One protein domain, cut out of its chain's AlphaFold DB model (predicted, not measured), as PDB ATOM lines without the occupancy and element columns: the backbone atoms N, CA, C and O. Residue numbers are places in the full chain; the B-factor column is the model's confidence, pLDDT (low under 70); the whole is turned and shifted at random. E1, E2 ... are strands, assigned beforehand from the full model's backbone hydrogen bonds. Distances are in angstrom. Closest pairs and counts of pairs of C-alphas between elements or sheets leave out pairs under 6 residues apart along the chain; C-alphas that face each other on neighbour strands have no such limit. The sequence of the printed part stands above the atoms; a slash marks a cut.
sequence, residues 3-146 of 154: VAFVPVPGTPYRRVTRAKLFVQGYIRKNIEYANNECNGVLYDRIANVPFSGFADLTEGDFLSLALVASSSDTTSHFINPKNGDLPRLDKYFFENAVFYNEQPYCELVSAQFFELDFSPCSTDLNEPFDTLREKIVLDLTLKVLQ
ATOM      1  N   VAL A   3      74.248  89.143  42.833       88.69
ATOM      2  CA  VAL A   3      74.961  90.369  42.402       88.69
ATOM      3  C   VAL A   3      75.000  91.478  43.457       88.69
ATOM      4  O   VAL A   3      75.826  92.379  43.345       88.69
ATOM      5  N   ALA A   4      74.141  91.429  44.477       89.06
ATOM      6  CA  ALA A   4      74.201  92.327  45.627       89.06
ATOM      7  C   ALA A   4      73.922  91.558  46.917       89.06
ATOM      8  O   ALA A   4      73.169  90.577  46.916       89.06
ATOM      9  N   PHE A   5      74.554  92.000  48.003       91.25
ATOM     10  CA  PHE A   5      74.549  91.278  49.266       91.25
ATOM     11  C   PHE A   5      74.573  92.213  50.472       91.25
ATOM     12  O   PHE A   5      75.118  93.314  50.398       91.25
ATOM     13  N   VAL A   6      74.084  91.713  51.605       91.88
ATOM     14  CA  VAL A   6      74.209  92.333  52.929       91.88
ATOM     15  C   VAL A   6      74.868  91.333  53.889       91.88
ATOM     16  O   VAL A   6      74.457  90.171  53.919       91.88
ATOM     17  N   PRO A   7      75.901  91.723  54.656       90.50
ATOM     18  CA  PRO A   7      76.547  90.826  55.615       90.50
ATOM     19  C   PRO A   7      75.594  90.433  56.751       90.50
ATOM     20  O   PRO A   7      74.767  91.234  57.184       90.50
ATOM     21  N   VAL A   8      75.730  89.208  57.260       87.62
ATOM     22  CA  VAL A   8      75.015  88.746  58.456       87.62
ATOM     23  C   VAL A   8      75.923  88.947  59.677       87.62
ATOM     24  O   VAL A   8      76.948  88.266  59.774       87.62
ATOM     25  N   PRO A   9      75.588  89.871  60.603       88.62
ATOM     26  CA  PRO A   9      76.457  90.219  61.728       88.62
ATOM     27  C   PRO A   9      76.872  89.006  62.563       88.62
ATOM     28  O   PRO A   9      76.043  88.158  62.882       88.62
ATOM     29  N   GLY A  10      78.156  88.932  62.921       85.06
ATOM     30  CA  GLY A  10      78.701  87.845  63.743       85.06
ATOM     31  C   GLY A  10      78.839  86.500  63.024       85.06
ATOM     32  O   GLY A  10      79.152  85.506  63.670       85.06
ATOM     33  N   THR A  11      78.625  86.450  61.705       83.38
ATOM     34  CA  THR A  11      78.750  85.222  60.911       83.38
ATOM     35  C   THR A  11      79.542  85.474  59.621       83.38
ATOM     36  O   THR A  11      79.636  86.615  59.164       83.38
ATOM     37  N   PRO A  12      80.067  84.422  58.978       80.88
ATOM     38  CA  PRO A  12      80.739  84.496  57.683       80.88
ATOM     39  C   PRO A  12      79.748  84.373  56.514       80.88
ATOM     40  O   PRO A  12      80.110  83.940  55.422       80.88
ATOM     41  N   TYR A  13      78.473  84.700  56.730       84.62
ATOM     42  CA  TYR A  13      77.439  84.610  55.708       84.62
ATOM     43  C   TYR A  13      77.017  85.990  55.214       84.62
ATOM     44  O   TYR A  13      77.079  87.002  55.917       84.62
ATOM     45  N   ARG A  14      76.541  86.026  53.972       87.44
ATOM     46  CA  ARG A  14      75.928  87.196  53.349       87.44
ATOM     47  C   ARG A  14      74.558  86.811  52.816       87.44
ATOM     48  O   ARG A  14      74.400  85.747  52.228       87.44
ATOM     49  N   ARG A  15      73.573  87.681  53.009       89.75
ATOM     50  CA  ARG A  15      72.246  87.549  52.408       89.75
ATOM     51  C   ARG A  15      72.262  88.165  51.023       89.75
ATOM     52  O   ARG A  15      72.743  89.283  50.865       89.75
ATOM     53  N   VAL A  16      71.751  87.446  50.035       89.88
ATOM     54  CA  VAL A  16      71.602  87.926  48.661       89.88
ATOM     55  C   VAL A  16      70.393  88.850  48.599       89.88
ATOM     56  O   VAL A  16      69.280  88.400  48.835       89.88
ATOM     57  N   THR A  17      70.605  90.122  48.270       93.38
ATOM     58  CA  THR A  17      69.529  91.121  48.117       93.38
ATOM     59  C   THR A  17      69.181  91.396  46.661       93.38
ATOM     60  O   THR A  17      68.128  91.953  46.363       93.38
ATOM     61  N   ARG A  18      70.051  90.993  45.728       93.44
ATOM     62  CA  ARG A  18      69.769  91.030  44.292       93.44
ATOM     63  C   ARG A  18      70.469  89.892  43.571       93.44
ATOM     64  O   ARG A  18      71.636  89.601  43.854       93.44
ATOM     65  N   ALA A  19      69.799  89.288  42.598       91.19
ATOM     66  CA  ALA A  19      70.356  88.229  41.766       91.19
ATOM     67  C   ALA A  19      69.835  88.295  40.328       91.19
ATOM     68  O   ALA A  19      68.773  88.828  40.057       91.19
ATOM     69  N   LYS A  20      70.568  87.700  39.391       91.25
ATOM     70  CA  LYS A  20      70.101  87.436  38.027       91.25
ATOM     71  C   LYS A  20      69.819  85.949  37.869       91.25
ATOM     72  O   LYS A  20      70.726  85.134  38.077       91.25
ATOM     73  N   LEU A  21      68.583  85.592  37.543       90.94
ATOM     74  CA  LEU A  21      68.184  84.230  37.201       90.94
ATOM     75  C   LEU A  21      68.228  84.085  35.685       90.94
ATOM     76  O   LEU A  21      67.519  84.800  34.993       90.94
ATOM     77  N   PHE A  22      69.052  83.175  35.179       91.12
ATOM     78  CA  PHE A  22      69.129  82.876  33.751       91.12
ATOM     79  C   PHE A  22      68.344  81.603  33.470       91.12
ATOM     80  O   PHE A  22      68.479  80.623  34.202       91.12
ATOM     81  N   VAL A  23      67.544  81.620  32.409       91.56
ATOM     82  CA  VAL A  23      66.742  80.477  31.975       91.56
ATOM     83  C   VAL A  23      67.005  80.243  30.497       91.56
ATOM     84  O   VAL A  23      67.024  81.182  29.705       91.56
ATOM     85  N   GLN A  24      67.204  78.986  30.126       94.44
ATOM     86  CA  GLN A  24      67.301  78.560  28.738       94.44
ATOM     87  C   GLN A  24      66.650  77.192  28.570       94.44
ATOM     88  O   GLN A  24      66.635  76.385  29.500       94.44
ATOM     89  N   GLY A  25      66.142  76.925  27.378       93.19
ATOM     90  CA  GLY A  25      65.515  75.660  27.040       93.19
ATOM     91  C   GLY A  25      65.096  75.626  25.581       93.19
ATOM     92  O   GLY A  25      65.530  76.443  24.767       93.19
ATOM     93  N   TYR A  26      64.248  74.665  25.246       95.56
ATOM     94  CA  TYR A  26      63.606  74.600  23.943       95.56
ATOM     95  C   TYR A  26      62.201  74.021  24.073       95.56
ATOM     96  O   TYR A  26      61.924  73.220  24.964       95.56
ATOM     97  N   ILE A  27      61.322  74.431  23.166       94.50
ATOM     98  CA  ILE A  27      59.996  73.853  22.977       94.50
ATOM     99  C   ILE A  27      60.133  72.789  21.892       94.50
ATOM    100  O   ILE A  27      60.549  73.095  20.773       94.50
ATOM    101  N   ARG A  28      59.833  71.534  22.228       94.81
ATOM    102  CA  ARG A  28      59.823  70.427  21.269       94.81
ATOM    103  C   ARG A  28      58.420  70.273  20.702       94.81
ATOM    104  O   ARG A  28      57.496  69.962  21.447       94.81
ATOM    105  N   LYS A  29      58.281  70.449  19.395       91.94
ATOM    106  CA  LYS A  29      57.022  70.301  18.664       91.94
ATOM    107  C   LYS A  29      57.110  69.089  17.754       91.94
ATOM    108  O   LYS A  29      58.169  68.813  17.186       91.94
ATOM    109  N   ASN A  30      55.995  68.381  17.637       93.75
ATOM    110  CA  ASN A  30      55.791  67.395  16.592       93.75
ATOM    111  C   ASN A  30      54.725  67.950  15.647       93.75
ATOM    112  O   ASN A  30      53.585  68.125  16.067       93.75
ATOM    113  N   ILE A  31      55.128  68.305  14.431       92.06
ATOM    114  CA  ILE A  31      54.269  68.925  13.423       92.06
ATOM    115  C   ILE A  31      53.829  67.823  12.470       92.06
ATOM    116  O   ILE A  31      54.674  67.224  11.809       92.06
ATOM    117  N   GLU A  32      52.527  67.574  12.390       93.94
ATOM    118  CA  GLU A  32      51.935  66.640  11.432       93.94
ATOM    119  C   GLU A  32      51.311  67.422  10.270       93.94
ATOM    120  O   GLU A  32      50.653  68.441  10.486       93.94
ATOM    121  N   TYR A  33      51.543  66.980   9.035       91.56
ATOM    122  CA  TYR A  33      51.014  67.626   7.834       91.56
ATOM    123  C   TYR A  33      50.708  66.611   6.726       91.56
ATOM    124  O   TYR A  33      51.299  65.533   6.654       91.56
ATOM    125  N   ALA A  34      49.775  66.971   5.845       92.25
ATOM    126  CA  ALA A  34      49.417  66.203   4.656       92.25
ATOM    127  C   ALA A  34      49.936  66.900   3.389       92.25
ATOM    128  O   ALA A  34      50.134  68.116   3.371       92.25
ATOM    129  N   ASN A  35      50.150  66.128   2.324       89.25
ATOM    130  CA  ASN A  35      50.414  66.665   0.990       89.25
ATOM    131  C   ASN A  35      49.091  66.921   0.231       89.25
ATOM    132  O   ASN A  35      48.003  66.676   0.749       89.25
ATOM    133  N   ASN A  36      49.175  67.411  -1.008       88.31
ATOM    134  CA  ASN A  36      47.997  67.692  -1.845       88.31
ATOM    135  C   ASN A  36      47.400  66.435  -2.522       88.31
ATOM    136  O   ASN A  36      46.644  66.538  -3.486       88.31
ATOM    137  N   GLU A  37      47.778  65.227  -2.094       88.56
ATOM    138  CA  GLU A  37      47.292  63.989  -2.704       88.56
ATOM    139  C   GLU A  37      46.004  63.511  -2.024       88.56
ATOM    140  O   GLU A  37      45.881  63.469  -0.799       88.56
ATOM    141  N   CYS A  38      45.028  63.080  -2.827       84.62
ATOM    142  CA  CYS A  38      43.815  62.455  -2.307       84.62
ATOM    143  C   CYS A  38      44.148  61.076  -1.714       84.62
ATOM    144  O   CYS A  38      44.686  60.220  -2.417       84.62
ATOM    145  N   ASN A  39      43.798  60.850  -0.443       87.25
ATOM    146  CA  ASN A  39      44.191  59.664   0.335       87.25
ATOM    147  C   ASN A  39      45.720  59.478   0.453       87.25
ATOM    148  O   ASN A  39      46.205  58.346   0.490       87.25
ATOM    149  N   GLY A  40      46.469  60.585   0.491       85.44
ATOM    150  CA  GLY A  40      47.914  60.587   0.703       85.44
ATOM    151  C   GLY A  40      48.338  60.147   2.109       85.44
ATOM    152  O   GLY A  40      47.524  59.959   3.015       85.44
ATOM    153  N   VAL A  41      49.649  59.983   2.286       93.12
ATOM    154  CA  VAL A  41      50.267  59.652   3.579       93.12
ATOM    155  C   VAL A  41      50.402  60.912   4.444       93.12
ATOM    156  O   VAL A  41      50.637  62.001   3.922       93.12
ATOM    157  N   LEU A  42      50.290  60.761   5.766       93.44
ATOM    158  CA  LEU A  42      50.638  61.820   6.717       93.44
ATOM    159  C   LEU A  42      52.149  61.847   6.942       93.44
ATOM    160  O   LEU A  42      52.795  60.802   7.034       93.44
ATOM    161  N   TYR A  43      52.691  63.053   7.051       93.88
ATOM    162  CA  TYR A  43      54.094  63.307   7.340       93.88
ATOM    163  C   TYR A  43      54.229  63.960   8.707       93.88
ATOM    164  O   TYR A  43      53.402  64.785   9.091       93.88
ATOM    165  N   ASP A  44      55.317  63.652   9.403       94.62
ATOM    166  CA  ASP A  44      55.682  64.291  10.654       94.62
ATOM    167  C   ASP A  44      57.025  65.022  10.541       94.62
ATOM    168  O   ASP A  44      57.919  64.686   9.757       94.62
ATOM    169  N   ARG A  45      57.169  66.080  11.331       92.44
ATOM    170  CA  ARG A  45      58.421  66.809  11.475       92.44
ATOM    171  C   ARG A  45      58.582  67.294  12.901       92.44
ATOM    172  O   ARG A  45      57.778  68.064  13.418       92.44
ATOM    173  N   ILE A  46      59.700  66.919  13.507       94.62
ATOM    174  CA  ILE A  46      60.080  67.433  14.819       94.62
ATOM    175  C   ILE A  46      60.794  68.774  14.651       94.62
ATOM    176  O   ILE A  46      61.765  68.887  13.898       94.62
ATOM    177  N   ALA A  47      60.347  69.774  15.403       92.81
ATOM    178  CA  ALA A  47      61.007  71.065  15.527       92.81
ATOM    179  C   ALA A  47      61.395  71.320  16.990       92.81
ATOM    180  O   ALA A  47      60.617  71.055  17.906       92.81
ATOM    181  N   ASN A  48      62.600  71.847  17.210       95.38
ATOM    182  CA  ASN A  48      63.042  72.335  18.515       95.38
ATOM    183  C   ASN A  48      63.191  73.854  18.429       95.38
ATOM    184  O   ASN A  48      64.078  74.343  17.729       95.38
ATOM    185  N   VAL A  49      62.334  74.590  19.131       93.62
ATOM    186  CA  VAL A  49      62.342  76.056  19.159       93.62
ATOM    187  C   VAL A  49      63.077  76.513  20.419       93.62
ATOM    188  O   VAL A  49      62.523  76.378  21.513       93.62
ATOM    189  N   PRO A  50      64.327  77.000  20.323       95.69
ATOM    190  CA  PRO A  50      65.086  77.414  21.494       95.69
ATOM    191  C   PRO A  50      64.529  78.709  22.085       95.69
ATOM    192  O   PRO A  50      64.096  79.605  21.362       95.69
ATOM    193  N   PHE A  51      64.612  78.832  23.405       94.12
ATOM    194  CA  PHE A  51      64.361  80.078  24.117       94.12
ATOM    195  C   PHE A  51      65.433  80.299  25.181       94.12
ATOM    196  O   PHE A  51      65.977  79.359  25.764       94.12
ATOM    197  N   SER A  52      65.730  81.563  25.449       94.75
ATOM    198  CA  SER A  52      66.593  81.964  26.549       94.75
ATOM    199  C   SER A  52      66.206  83.351  27.042       94.75
ATOM    200  O   SER A  52      65.616  84.152  26.317       94.75
ATOM    201  N   GLY A  53      66.511  83.627  28.303       91.12
ATOM    202  CA  GLY A  53      66.187  84.890  28.939       91.12
ATOM    203  C   GLY A  53      66.751  84.977  30.346       91.12
ATOM    204  O   GLY A  53      67.439  84.073  30.833       91.12
ATOM    205  N   PHE A  54      66.459  86.088  31.009       93.94
ATOM    206  CA  PHE A  54      66.808  86.272  32.405       93.94
ATOM    207  C   PHE A  54      65.743  87.079  33.143       93.94
ATOM    208  O   PHE A  54      65.027  87.876  32.540       93.94
ATOM    209  N   ALA A  55      65.691  86.898  34.458       94.25
ATOM    210  CA  ALA A  55      64.950  87.737  35.386       94.25
ATOM    211  C   ALA A  55      65.928  88.412  36.358       94.25
ATOM    212  O   ALA A  55      66.887  87.788  36.827       94.25
ATOM    213  N   ASP A  56      65.708  89.696  36.637       95.50
ATOM    214  CA  ASP A  56      66.400  90.412  37.710       95.50
ATOM    215  C   ASP A  56      65.569  90.254  38.983       95.50
ATOM    216  O   ASP A  56      64.450  90.748  39.051       95.50
ATOM    217  N   LEU A  57      66.103  89.513  39.946       93.62
ATOM    218  CA  LEU A  57      65.494  89.283  41.246       93.62
ATOM    219  C   LEU A  57      65.982  90.360  42.204       93.62
ATOM    220  O   LEU A  57      67.188  90.520  42.418       93.62
ATOM    221  N   THR A  58      65.040  91.067  42.796       94.94
ATOM    222  CA  THR A  58      65.229  92.100  43.806       94.94
ATOM    223  C   THR A  58      64.829  91.580  45.181       94.94
ATOM    224  O   THR A  58      64.260  90.500  45.309       94.94
ATOM    225  N   GLU A  59      65.113  92.347  46.232       91.00
ATOM    226  CA  GLU A  59      64.786  91.966  47.609       91.00
ATOM    227  C   GLU A  59      63.294  91.635  47.795       91.00
ATOM    228  O   GLU A  59      62.968  90.693  48.510       91.00
ATOM    229  N   GLY A  60      62.404  92.344  47.091       92.50
ATOM    230  CA  GLY A  60      60.957  92.113  47.145       92.50
ATOM    231  C   GLY A  60      60.484  90.810  46.491       92.50
ATOM    232  O   GLY A  60      59.367  90.380  46.759       92.50
ATOM    233  N   ASP A  61      61.320  90.167  45.671       92.44
ATOM    234  CA  ASP A  61      60.991  88.899  45.007       92.44
ATOM    235  C   ASP A  61      61.294  87.678  45.895       92.44
ATOM    236  O   ASP A  61      60.855  86.562  45.609       92.44
ATOM    237  N   PHE A  62      62.053  87.865  46.979       89.50
ATOM    238  CA  PHE A  62      62.438  86.791  47.888       89.50
ATOM    239  C   PHE A  62      61.490  86.713  49.088       89.50
ATOM    240  O   PHE A  62      61.373  87.654  49.868       89.50
ATOM    241  N   LEU A  63      60.890  85.540  49.310       90.06
ATOM    242  CA  LEU A  63      60.189  85.245  50.571       90.06
ATOM    243  C   LEU A  63      61.175  85.132  51.745       90.06
ATOM    244  O   LEU A  63      60.883  85.535  52.869       90.06
ATOM    245  N   SER A  64      62.354  84.581  51.469       89.25
ATOM    246  CA  SER A  64      63.498  84.515  52.369       89.25
ATOM    247  C   SER A  64      64.774  84.727  51.558       89.25
ATOM    248  O   SER A  64      64.943  84.168  50.472       89.25
ATOM    249  N   LEU A  65      65.675  85.571  52.063       89.69
ATOM    250  CA  LEU A  65      66.910  85.877  51.346       89.69
ATOM    251  C   LEU A  65      67.829  84.656  51.335       89.69
ATOM    252  O   LEU A  65      68.088  84.040  52.374       89.69
ATOM    253  N   ALA A  66      68.362  84.338  50.157       85.69
ATOM    254  CA  ALA A  66      69.375  83.305  50.030       85.69
ATOM    255  C   ALA A  66      70.605  83.686  50.869       85.69
ATOM    256  O   ALA A  66      71.068  84.828  50.831       85.69
ATOM    257  N   LEU A  67      71.138  82.736  51.625       85.75
ATOM    258  CA  LEU A  67      72.413  82.871  52.312       85.75
ATOM    259  C   LEU A  67      73.508  82.420  51.353       85.75
ATOM    260  O   LEU A  67      73.320  81.503  50.565       85.75
ATOM    261  N   VAL A  68      74.663  83.061  51.388       82.88
ATOM    262  CA  VAL A  68      75.875  82.570  50.737       82.88
ATOM    263  C   VAL A  68      77.030  82.740  51.702       82.88
ATOM    264  O   VAL A  68      77.114  83.737  52.420       82.88
ATOM    265  N   ALA A  69      77.916  81.753  51.744       78.38
ATOM    266  CA  ALA A  69      79.163  81.884  52.471       78.38
ATOM    267  C   ALA A  69      80.009  82.992  51.837       78.38
ATOM    268  O   ALA A  69      80.197  83.020  50.620       78.38
ATOM    269  N   SER A  70      80.549  83.890  52.655       65.50
ATOM    270  CA  SER A  70      81.710  84.662  52.246       65.50
ATOM    271  C   SER A  70      82.927  83.758  52.386       65.50
ATOM    272  O   SER A  70      83.500  83.667  53.469       65.50
ATOM    273  N   SER A  71      83.304  83.056  51.321       58.28
ATOM    274  CA  SER A  71      84.634  82.463  51.268       58.28
ATOM    275  C   SER A  71      85.650  83.579  51.026       58.28
ATOM    276  O   SER A  71      85.529  84.380  50.097       58.28
ATOM    277  N   SER A  72      86.647  83.661  51.898       50.22
ATOM    278  CA  SER A  72      87.933  84.255  51.564       50.22
ATOM    279  C   SER A  72      88.868  83.086  51.300       50.22
ATOM    280  O   SER A  72      89.387  82.498  52.246       50.22
ATOM    281  N   ASP A  73      89.043  82.703  50.037       43.91
ATOM    282  CA  ASP A  73      90.127  81.784  49.697       43.91
ATOM    283  C   ASP A  73      91.445  82.482  50.034       43.91
ATOM    284  O   ASP A  73      91.873  83.417  49.355       43.91
ATOM    285  N   THR A  74      92.095  82.043  51.104       46.03
ATOM    286  CA  THR A  74      93.475  82.410  51.408       46.03
ATOM    287  C   THR A  74      94.304  81.140  51.500       46.03
ATOM    288  O   THR A  74      94.671  80.745  52.598       46.03
ATOM    289  N   THR A  75      94.552  80.465  50.367       44.16
ATOM    290  CA  THR A  75      95.826  79.778  50.031       44.16
ATOM    291  C   THR A  75      95.758  79.000  48.706       44.16
ATOM    292  O   THR A  75      94.714  78.519  48.281       44.16
ATOM    293  N   SER A  76      96.916  78.881  48.047       48.22
ATOM    294  CA  SER A  76      97.160  78.108  46.822       48.22
ATOM    295  C   SER A  76      98.041  76.889  47.117       48.22
ATOM    296  O   SER A  76      99.066  77.035  47.787       48.22
ATOM    297  N   HIS A  77      97.712  75.719  46.561       46.75
ATOM    298  CA  HIS A  77      98.505  74.492  46.707       46.75
ATOM    299  C   HIS A  77      99.316  74.182  45.442       46.75
ATOM    300  O   HIS A  77      98.762  74.120  44.346       46.75
ATOM    301  N   PHE A  78     100.618  73.917  45.593       46.53
ATOM    302  CA  PHE A  78     101.432  73.304  44.541       46.53
ATOM    303  C   PHE A  78     101.498  71.795  44.773       46.53
ATOM    304  O   PHE A  78     102.099  71.336  45.742       46.53
ATOM    305  N   ILE A  79     100.875  71.031  43.877       52.03
ATOM    306  CA  ILE A  79     100.950  69.568  43.861       52.03
ATOM    307  C   ILE A  79     102.045  69.168  42.876       52.03
ATOM    308  O   ILE A  79     102.012  69.583  41.717       52.03
ATOM    309  N   ASN A  80     103.008  68.353  43.314       54.41
ATOM    310  CA  ASN A  80     103.951  67.724  42.396       54.41
ATOM    311  C   ASN A  80     103.263  66.531  41.702       54.41
ATOM    312  O   ASN A  80     102.977  65.527  42.363       54.41
ATOM    313  N   PRO A  81     103.008  66.592  40.381       52.78
ATOM    314  CA  PRO A  81     102.216  65.584  39.676       52.78
ATOM    315  C   PRO A  81     102.905  64.216  39.552       52.78
ATOM    316  O   PRO A  81     102.287  63.278  39.059       52.78
ATOM    317  N   LYS A  82     104.175  64.079  39.958       52.59
ATOM    318  CA  LYS A  82     104.927  62.820  39.820       52.59
ATOM    319  C   LYS A  82     104.923  61.936  41.066       52.59
ATOM    320  O   LYS A  82     105.184  60.744  40.940       52.59
ATOM    321  N   ASN A  83     104.662  62.492  42.246       60.94
ATOM    322  CA  ASN A  83     104.795  61.764  43.513       60.94
ATOM    323  C   ASN A  83     103.856  62.235  44.635       60.94
ATOM    324  O   ASN A  83     103.833  61.602  45.681       60.94
ATOM    325  N   GLY A  84     103.067  63.298  44.442       57.09
ATOM    326  CA  GLY A  84     102.060  63.737  45.419       57.09
ATOM    327  C   GLY A  84     102.610  64.389  46.695       57.09
ATOM    328  O   GLY A  84     101.821  64.848  47.517       57.09
ATOM    329  N   ASP A  85     103.932  64.481  46.853       54.50
ATOM    330  CA  ASP A  85     104.561  65.100  48.022       54.50
ATOM    331  C   ASP A  85     104.524  66.637  47.980       54.50
ATOM    332  O   ASP A  85     104.698  67.271  46.933       54.50
ATOM    333  N   LEU A  86     104.356  67.227  49.166       54.66
ATOM    334  CA  LEU A  86     104.369  68.669  49.420       54.66
ATOM    335  C   LEU A  86     105.815  69.188  49.595       54.66
ATOM    336  O   LEU A  86     106.614  68.554  50.292       54.66
ATOM    337  N   PRO A  87     106.187  70.359  49.042       45.25
ATOM    338  CA  PRO A  87     107.507  70.935  49.277       45.25
ATOM    339  C   PRO A  87     107.631  71.514  50.705       45.25
ATOM    340  O   PRO A  87     107.129  72.593  50.991       45.25
ATOM    341  N   ARG A  88     108.367  70.772  51.551       49.59
ATOM    342  CA  ARG A  88     108.976  71.088  52.869       49.59
ATOM    343  C   ARG A  88     108.079  71.531  54.045       49.59
ATOM    344  O   ARG A  88     107.269  72.439  53.963       49.59
ATOM    345  N   LEU A  89     108.327  70.875  55.187       51.78
ATOM    346  CA  LEU A  89     107.576  70.909  56.452       51.78
ATOM    347  C   LEU A  89     107.967  72.032  57.443       51.78
ATOM    348  O   LEU A  89     107.500  72.013  58.578       51.78
ATOM    349  N   ASP A  90     108.841  72.981  57.102       49.09
ATOM    350  CA  ASP A  90     109.523  73.798  58.119       49.09
ATOM    351  C   ASP A  90     108.871  75.140  58.490       49.09
ATOM    352  O   ASP A  90     109.431  75.839  59.331       49.09
ATOM    353  N   LYS A  91     107.682  75.484  57.968       47.81
ATOM    354  CA  LYS A  91     106.776  76.514  58.536       47.81
ATOM    355  C   LYS A  91     105.510  76.672  57.697       47.81
ATOM    356  O   LYS A  91     105.601  77.235  56.617       47.81
ATOM    357  N   TYR A  92     104.344  76.319  58.242       44.62
ATOM    358  CA  TYR A  92     103.049  76.827  57.770       44.62
ATOM    359  C   TYR A  92     102.031  76.805  58.924       44.62
ATOM    360  O   TYR A  92     101.784  75.761  59.525       44.62
ATOM    361  N   PHE A  93     101.464  77.969  59.250       43.12
ATOM    362  CA  PHE A  93     100.204  78.066  59.990       43.12
ATOM    363  C   PHE A  93      99.079  77.899  58.968       43.12
ATOM    364  O   PHE A  93      99.067  78.594  57.953       43.12
ATOM    365  N   PHE A  94      98.168  76.965  59.229       50.00
ATOM    366  CA  PHE A  94      97.054  76.630  58.350       50.00
ATOM    367  C   PHE A  94      95.746  76.955  59.070       50.00
ATOM    368  O   PHE A  94      95.461  76.369  60.112       50.00
ATOM    369  N   GLU A  95      94.937  77.850  58.512       42.50
ATOM    370  CA  GLU A  95      93.545  78.035  58.918       42.50
ATOM    371  C   GLU A  95      92.688  78.022  57.650       42.50
ATOM    372  O   GLU A  95      92.663  78.983  56.887       42.50
ATOM    373  N   ASN A  96      92.027  76.892  57.393       48.06
ATOM    374  CA  ASN A  96      91.064  76.754  56.306       48.06
ATOM    375  C   ASN A  96      89.661  76.857  56.905       48.06
ATOM    376  O   ASN A  96      89.093  75.856  57.342       48.06
ATOM    377  N   ALA A  97      89.099  78.063  56.938       52.19
ATOM    378  CA  ALA A  97      87.694  78.260  57.275       52.19
ATOM    379  C   ALA A  97      86.848  78.148  55.995       52.19
ATOM    380  O   ALA A  97      86.609  79.133  55.298       52.19
ATOM    381  N   VAL A  98      86.426  76.926  55.661       53.94
ATOM    382  CA  VAL A  98      85.531  76.670  54.523       53.94
ATOM    383  C   VAL A  98      84.100  76.559  55.035       53.94
ATOM    384  O   VAL A  98      83.768  75.646  55.790       53.94
ATOM    385  N   PHE A  99      83.242  77.483  54.609       62.16
ATOM    386  CA  PHE A  99      81.819  77.452  54.931       62.16
ATOM    387  C   PHE A  99      81.059  76.794  53.787       62.16
ATOM    388  O   PHE A  99      80.876  77.381  52.721       62.16
ATOM    389  N   TYR A 100      80.615  75.564  54.016       58.06
ATOM    390  CA  TYR A 100      79.764  74.847  53.078       58.06
ATOM    391  C   TYR A 100      78.344  75.386  53.199       58.06
ATOM    392  O   TYR A 100      77.733  75.321  54.266       58.06
ATOM    393  N   ASN A 101      77.834  75.955  52.113       66.75
ATOM    394  CA  ASN A 101      76.438  76.336  52.003       66.75
ATOM    395  C   ASN A 101      75.866  75.759  50.712       66.75
ATOM    396  O   ASN A 101      76.537  75.780  49.678       66.75
ATOM    397  N   GLU A 102      74.637  75.259  50.782       69.50
ATOM    398  CA  GLU A 102      73.969  74.671  49.625       69.50
ATOM    399  C   GLU A 102      73.729  75.730  48.548       69.50
ATOM    400  O   GLU A 102      73.377  76.879  48.837       69.50
ATOM    401  N   GLN A 103      73.936  75.355  47.288       73.56
ATOM    402  CA  GLN A 103      73.707  76.271  46.175       73.56
ATOM    403  C   GLN A 103      72.200  76.459  45.945       73.56
ATOM    404  O   GLN A 103      71.436  75.500  46.070       73.56
ATOM    405  N   PRO A 104      71.745  77.673  45.579       84.25
ATOM    406  CA  PRO A 104      70.369  77.859  45.152       84.25
ATOM    407  C   PRO A 104      70.051  77.012  43.917       84.25
ATOM    408  O   PRO A 104      70.845  76.961  42.975       84.25
ATOM    409  N   TYR A 105      68.870  76.407  43.893       85.94
ATOM    410  CA  TYR A 105      68.355  75.632  42.766       85.94
ATOM    411  C   TYR A 105      66.967  76.132  42.366       85.94
ATOM    412  O   TYR A 105      66.344  76.924  43.075       85.94
ATOM    413  N   CYS A 106      66.504  75.711  41.190       88.94
ATOM    414  CA  CYS A 106      65.179  76.060  40.697       88.94
ATOM    415  C   CYS A 106      64.302  74.823  40.560       88.94
ATOM    416  O   CYS A 106      64.771  73.771  40.130       88.94
ATOM    417  N   GLU A 107      63.018  74.984  40.856       92.69
ATOM    418  CA  GLU A 107      61.991  73.986  40.567       92.69
ATOM    419  C   GLU A 107      60.957  74.581  39.615       92.69
ATOM    420  O   GLU A 107      60.508  75.715  39.800       92.69
ATOM    421  N   LEU A 108      60.565  73.811  38.600       93.06
ATOM    422  CA  LEU A 108      59.482  74.194  37.703       93.06
ATOM    423  C   LEU A 108      58.143  74.086  38.436       93.06
ATOM    424  O   LEU A 108      57.807  73.028  38.959       93.06
ATOM    425  N   VAL A 109      57.372  75.172  38.443       95.00
ATOM    426  CA  VAL A 109      56.002  75.183  38.976       95.00
ATOM    427  C   VAL A 109      55.005  74.978  37.850       95.00
ATOM    428  O   VAL A 109      54.144  74.107  37.934       95.00
ATOM    429  N   SER A 110      55.129  75.771  36.788       96.75
ATOM    430  CA  SER A 110      54.252  75.684  35.628       96.75
ATOM    431  C   SER A 110      54.936  76.203  34.374       96.75
ATOM    432  O   SER A 110      55.749  77.125  34.419       96.75
ATOM    433  N   ALA A 111      54.553  75.622  33.244       95.12
ATOM    434  CA  ALA A 111      54.800  76.150  31.913       95.12
ATOM    435  C   ALA A 111      53.449  76.201  31.196       95.12
ATOM    436  O   ALA A 111      52.746  75.190  31.159       95.12
ATOM    437  N   GLN A 112      53.050  77.370  30.705       96.19
ATOM    438  CA  GLN A 112      51.829  77.564  29.923       96.19
ATOM    439  C   GLN A 112      52.203  78.071  28.535       96.19
ATOM    440  O   GLN A 112      53.079  78.925  28.399       96.19
ATOM    441  N   PHE A 113      51.544  77.530  27.515       94.19
ATOM    442  CA  PHE A 113      51.816  77.835  26.116       94.19
ATOM    443  C   PHE A 113      50.568  78.433  25.479       94.19
ATOM    444  O   PHE A 113      49.479  77.874  25.601       94.19
ATOM    445  N   PHE A 114      50.740  79.550  24.778       95.00
ATOM    446  CA  PHE A 114      49.709  80.151  23.939       95.00
ATOM    447  C   PHE A 114      50.218  80.181  22.508       95.00
ATOM    448  O   PHE A 114      51.256  80.783  22.231       95.00
ATOM    449  N   GLU A 115      49.501  79.510  21.618       93.62
ATOM    450  CA  GLU A 115      49.985  79.193  20.279       93.62
ATOM    451  C   GLU A 115      49.048  79.760  19.210       93.62
ATOM    452  O   GLU A 115      47.830  79.821  19.391       93.62
ATOM    453  N   LEU A 116      49.638  80.203  18.103       93.81
ATOM    454  CA  LEU A 116      48.941  80.656  16.908       93.81
ATOM    455  C   LEU A 116      49.695  80.163  15.678       93.81
ATOM    456  O   LEU A 116      50.789  80.657  15.385       93.81
ATOM    457  N   ASP A 117      49.048  79.284  14.926       92.00
ATOM    458  CA  ASP A 117      49.607  78.659  13.734       92.00
ATOM    459  C   ASP A 117      48.842  79.153  12.506       92.00
ATOM    460  O   ASP A 117      47.611  79.154  12.476       92.00
ATOM    461  N   PHE A 118      49.563  79.639  11.499       90.94
ATOM    462  CA  PHE A 118      48.961  80.193  10.288       90.94
ATOM    463  C   PHE A 118      49.914  80.102   9.098       90.94
ATOM    464  O   PHE A 118      51.134  80.080   9.266       90.94
ATOM    465  N   SER A 119      49.380  80.105   7.876       91.56
ATOM    466  CA  SER A 119      50.217  80.351   6.701       91.56
ATOM    467  C   SER A 119      50.458  81.857   6.557       91.56
ATOM    468  O   SER A 119      49.499  82.631   6.587       91.56
ATOM    469  N   PRO A 120      51.714  82.323   6.427       91.25
ATOM    470  CA  PRO A 120      52.000  83.748   6.284       91.25
ATOM    471  C   PRO A 120      51.565  84.305   4.920       91.25
ATOM    472  O   PRO A 120      51.475  85.523   4.768       91.25
ATOM    473  N   CYS A 121      51.304  83.431   3.947       88.75
ATOM    474  CA  CYS A 121      50.829  83.772   2.613       88.75
ATOM    475  C   CYS A 121      49.386  83.283   2.462       88.75
ATOM    476  O   CYS A 121      49.078  82.148   2.812       88.75
ATOM    477  N   SER A 122      48.498  84.131   1.937       86.31
ATOM    478  CA  SER A 122      47.131  83.700   1.626       86.31
ATOM    479  C   SER A 122      47.159  82.696   0.479       86.31
ATOM    480  O   SER A 122      47.781  82.962  -0.549       86.31
ATOM    481  N   THR A 123      46.453  81.584   0.645       86.44
ATOM    482  CA  THR A 123      46.139  80.641  -0.430       86.44
ATOM    483  C   THR A 123      44.652  80.718  -0.763       86.44
ATOM    484  O   THR A 123      43.853  81.228   0.032       86.44
ATOM    485  N   ASP A 124      44.283  80.255  -1.954       88.50
ATOM    486  CA  ASP A 124      42.879  80.067  -2.303       88.50
ATOM    487  C   ASP A 124      42.261  78.925  -1.477       88.50
ATOM    488  O   ASP A 124      42.952  78.101  -0.869       88.50
ATOM    489  N   LEU A 125      40.928  78.877  -1.437       83.06
ATOM    490  CA  LEU A 125      40.202  77.851  -0.693       83.06
ATOM    491  C   LEU A 125      40.565  76.447  -1.214       83.06
ATOM    492  O   LEU A 125      40.362  76.158  -2.390       83.06
ATOM    493  N   ASN A 126      41.002  75.569  -0.307       82.69
ATOM    494  CA  ASN A 126      41.456  74.191  -0.565       82.69
ATOM    495  C   ASN A 126      42.803  74.046  -1.293       82.69
ATOM    496  O   ASN A 126      43.170  72.923  -1.627       82.69
ATOM    497  N   GLU A 127      43.559  75.125  -1.497       89.06
ATOM    498  CA  GLU A 127      44.923  75.023  -2.021       89.06
ATOM    499  C   GLU A 127      45.941  74.773  -0.892       89.06
ATOM    500  O   GLU A 127      45.812  75.347   0.201       89.06
ATOM    501  N   PRO A 128      46.971  73.939  -1.128       89.75
ATOM    502  CA  PRO A 128      48.019  73.684  -0.151       89.75
ATOM    503  C   PRO A 128      48.892  74.930   0.063       89.75
ATOM    504  O   PRO A 128      49.062  75.760  -0.828       89.75
ATOM    505  N   PHE A 129      49.516  75.019   1.236       90.94
ATOM    506  CA  PHE A 129      50.575  75.986   1.527       90.94
ATOM    507  C   PHE A 129      51.891  75.252   1.804       90.94
ATOM    508  O   PHE A 129      51.899  74.124   2.291       90.94
ATOM    509  N   ASP A 130      53.015  75.903   1.517       90.50
ATOM    510  CA  ASP A 130      54.362  75.350   1.725       90.50
ATOM    511  C   ASP A 130      55.053  75.897   2.985       90.50
ATOM    512  O   ASP A 130      56.071  75.369   3.435       90.50
ATOM    513  N   THR A 131      54.483  76.951   3.573       91.44
ATOM    514  CA  THR A 131      55.055  77.678   4.701       91.44
ATOM    515  C   THR A 131      54.052  77.750   5.846       91.44
ATOM    516  O   THR A 131      52.982  78.346   5.714       91.44
ATOM    517  N   LEU A 132      54.436  77.187   6.993       90.38
ATOM    518  CA  LEU A 132      53.733  77.314   8.268       90.38
ATOM    519  C   LEU A 132      54.475  78.313   9.161       90.38
ATOM    520  O   LEU A 132      55.690  78.216   9.351       90.38
ATOM    521  N   ARG A 133      53.750  79.280   9.724       92.44
ATOM    522  CA  ARG A 133      54.246  80.214  10.732       92.44
ATOM    523  C   ARG A 133      53.538  79.941  12.050       92.44
ATOM    524  O   ARG A 133      52.347  80.192  12.176       92.44
ATOM    525  N   GLU A 134      54.311  79.534  13.043       92.25
ATOM    526  CA  GLU A 134      53.846  79.409  14.423       92.25
ATOM    527  C   GLU A 134      54.320  80.620  15.240       92.25
ATOM    528  O   GLU A 134      55.440  81.126  15.073       92.25
ATOM    529  N   LYS A 135      53.462  81.117  16.127       93.12
ATOM    530  CA  LYS A 135      53.816  82.063  17.187       93.12
ATOM    531  C   LYS A 135      53.463  81.427  18.516       93.12
ATOM    532  O   LYS A 135      52.324  81.026  18.712       93.12
ATOM    533  N   ILE A 136      54.432  81.385  19.424       94.00
ATOM    534  CA  ILE A 136      54.269  80.788  20.745       94.00
ATOM    535  C   ILE A 136      54.636  81.830  21.798       94.00
ATOM    536  O   ILE A 136      55.699  82.449  21.718       94.00
ATOM    537  N   VAL A 137      53.764  82.009  22.784       95.31
ATOM    538  CA  VAL A 137      54.057  82.709  24.036       95.31
ATOM    539  C   VAL A 137      54.191  81.655  25.131       95.31
ATOM    540  O   VAL A 137      53.313  80.807  25.278       95.31
ATOM    541  N   LEU A 138      55.305  81.694  25.868       94.25
ATOM    542  CA  LEU A 138      55.585  80.808  26.996       94.25
ATOM    543  C   LEU A 138      55.544  81.606  28.298       94.25
ATOM    544  O   LEU A 138      56.436  82.419  28.548       94.25
ATOM    545  N   ASP A 139      54.575  81.286  29.149       95.69
ATOM    546  CA  ASP A 139      54.532  81.747  30.532       95.69
ATOM    547  C   ASP A 139      55.148  80.674  31.435       95.69
ATOM    548  O   ASP A 139      54.578  79.601  31.661       95.69
ATOM    549  N   LEU A 140      56.352  80.956  31.937       94.25
ATOM    550  CA  LEU A 140      57.129  80.048  32.777       94.25
ATOM    551  C   LEU A 140      57.151  80.540  34.226       94.25
ATOM    552  O   LEU A 140      57.551  81.668  34.502       94.25
ATOM    553  N   THR A 141      56.779  79.676  35.167       94.75
ATOM    554  CA  THR A 141      56.848  79.953  36.607       94.75
ATOM    555  C   THR A 141      57.813  78.988  37.277       94.75
ATOM    556  O   THR A 141      57.665  77.769  37.182       94.75
ATOM    557  N   LEU A 142      58.799  79.544  37.979       93.06
ATOM    558  CA  LEU A 142      59.845  78.804  38.679       93.06
ATOM    559  C   LEU A 142      59.859  79.197  40.158       93.06
ATOM    560  O   LEU A 142      59.655  80.363  40.492       93.06
ATOM    561  N   LYS A 143      60.170  78.245  41.039       93.12
ATOM    562  CA  LYS A 143      60.645  78.548  42.393       93.12
ATOM    563  C   LYS A 143      62.152  78.701  42.360       93.12
ATOM    564  O   LYS A 143      62.825  77.903  41.714       93.12
ATOM    565  N   VAL A 144      62.669  79.661  43.117       90.56
ATOM    566  CA  VAL A 144      64.094  79.760  43.447       90.56
ATOM    567  C   VAL A 144      64.236  79.375  44.911       90.56
ATOM    568  O   VAL A 144      63.673  80.037  45.780       90.56
ATOM    569  N   LEU A 145      64.938  78.277  45.177       89.38
ATOM    570  CA  LEU A 145      64.999  77.644  46.490       89.38
ATOM    571  C   LEU A 145      66.437  77.495  46.962       89.38
ATOM    572  O   LEU A 145      67.376  77.432  46.170       89.38
ATOM    573  N   GLN A 146      66.593  77.399  48.277       87.75
ATOM    574  CA  GLN A 146      67.840  77.032  48.924       87.75
ATOM    575  C   GLN A 146      67.528  76.303  50.231       87.75
ATOM    576  O   GLN A 146      66.666  76.739  50.993       87.75
TER     577      GLN A 146
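Overview. This is residues 3 to 146 of the 154 residues of an uncharacterized protein of Bacillus thuringiensis DB27 (UniProt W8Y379). Two long, two-stranded antiparallel ribbons, the hairpin of E2 and E3 and the hairpin of E5 and E6, run loosely along the longest axis, with only E2 and E6 near each other. At one end the short strands E1 and E4 pair with the first part of E2, and beyond that end a long loop with no named element, residues 70 to 104, reaches away, with residues 80 to 85 and 88 to 93 sticking out free. The printed part has 144 residues and no named helix; along the chain come six named strands, E1 first and E6 last, in a branched sheet in which E1, E3 and E4 are each an antiparallel neighbour of E2, and a second sheet in which E5 and E6 are antiparallel neighbours. The class is all strand, with 73 of the 144 residues in named strands. The whole is extended, with a radius of gyration of the C-alphas of 27.7 A, and its outline is flat, spanning 89 by 49 by 21 A.

Arrangement. E1, residues 3 to 7, forms a hairpin with E2, residues 13 to 34, through a tight link of 5 residues. The two are antiparallel at 148 degrees, and N 6 and O 15 are within hydrogen-bond range at 2.9 A. E2 bends by 59 degrees at residue 17. E3, residues 42 to 57, forms the next hairpin with E2, antiparallel at 165 degrees. The C-alphas of Tyr 26 and Pro 50 face each other at 4.0 A, and N 27 and O 49 are within hydrogen-bond range at 2.8 A. E1, E2 and E3 form a meander, each strand the antiparallel neighbour of the one before. E4, residues 67 to 69, is antiparallel to E2 at 111 degrees, with N 14 and O 68 at 2.8 A. Beside E2, E1 lies on one side, and E3 and E4 lie on the other side, E3 beside residues 18 to 34 and E4 beside residues 13 to 15. This branched sheet is strongly twisted, but only just, its C-alphas lying up to 4.3 A off the best plane. E5, residues 105 to 118, bends by 58 degrees at residue 109. It forms a hairpin with E6, residues 133 to 145, antiparallel at 167 degrees. N 112 and O 139 are within hydrogen-bond range at 2.9 A, and so are N 137 and O 114 at 2.8 A. E2 and E6 are near each other, with 5 pairs of C-alphas within 10 A. Among the pairs that are apart are E2 and E5, and E3 and E6.

Along the chain. E1 begins at C-alpha 3, at (74.961, 90.369, 42.402), and E4 has just three residues. E2 is the longest strand by residues, with 22, and measures 61.1 A from first to last C-alpha, ending at C-alpha 34, at (49.417, 66.203, 4.656). E3 measures 46.6 A, E5 38.1 A and E6 37.4 A. E6 ends at C-alpha 145, at (64.999, 77.644, 46.490).

Size, cuts and confidence. The two C-alphas farthest apart are those of Asp 90 and Leu 125, at 91.0 A. Without the stretches that stand free, the body of 132 residues spans 81 by 45 by 21 A. The printed part has no cut. The link of 35 residues from E4 to E5 is long, and so is that of 14 residues from E5 to E6; those from E2 to E3 and from E3 to E4 are short. The mean pLDDT of the printed part is 82.0, and the 33 residues under 70 are residues 70 to 102.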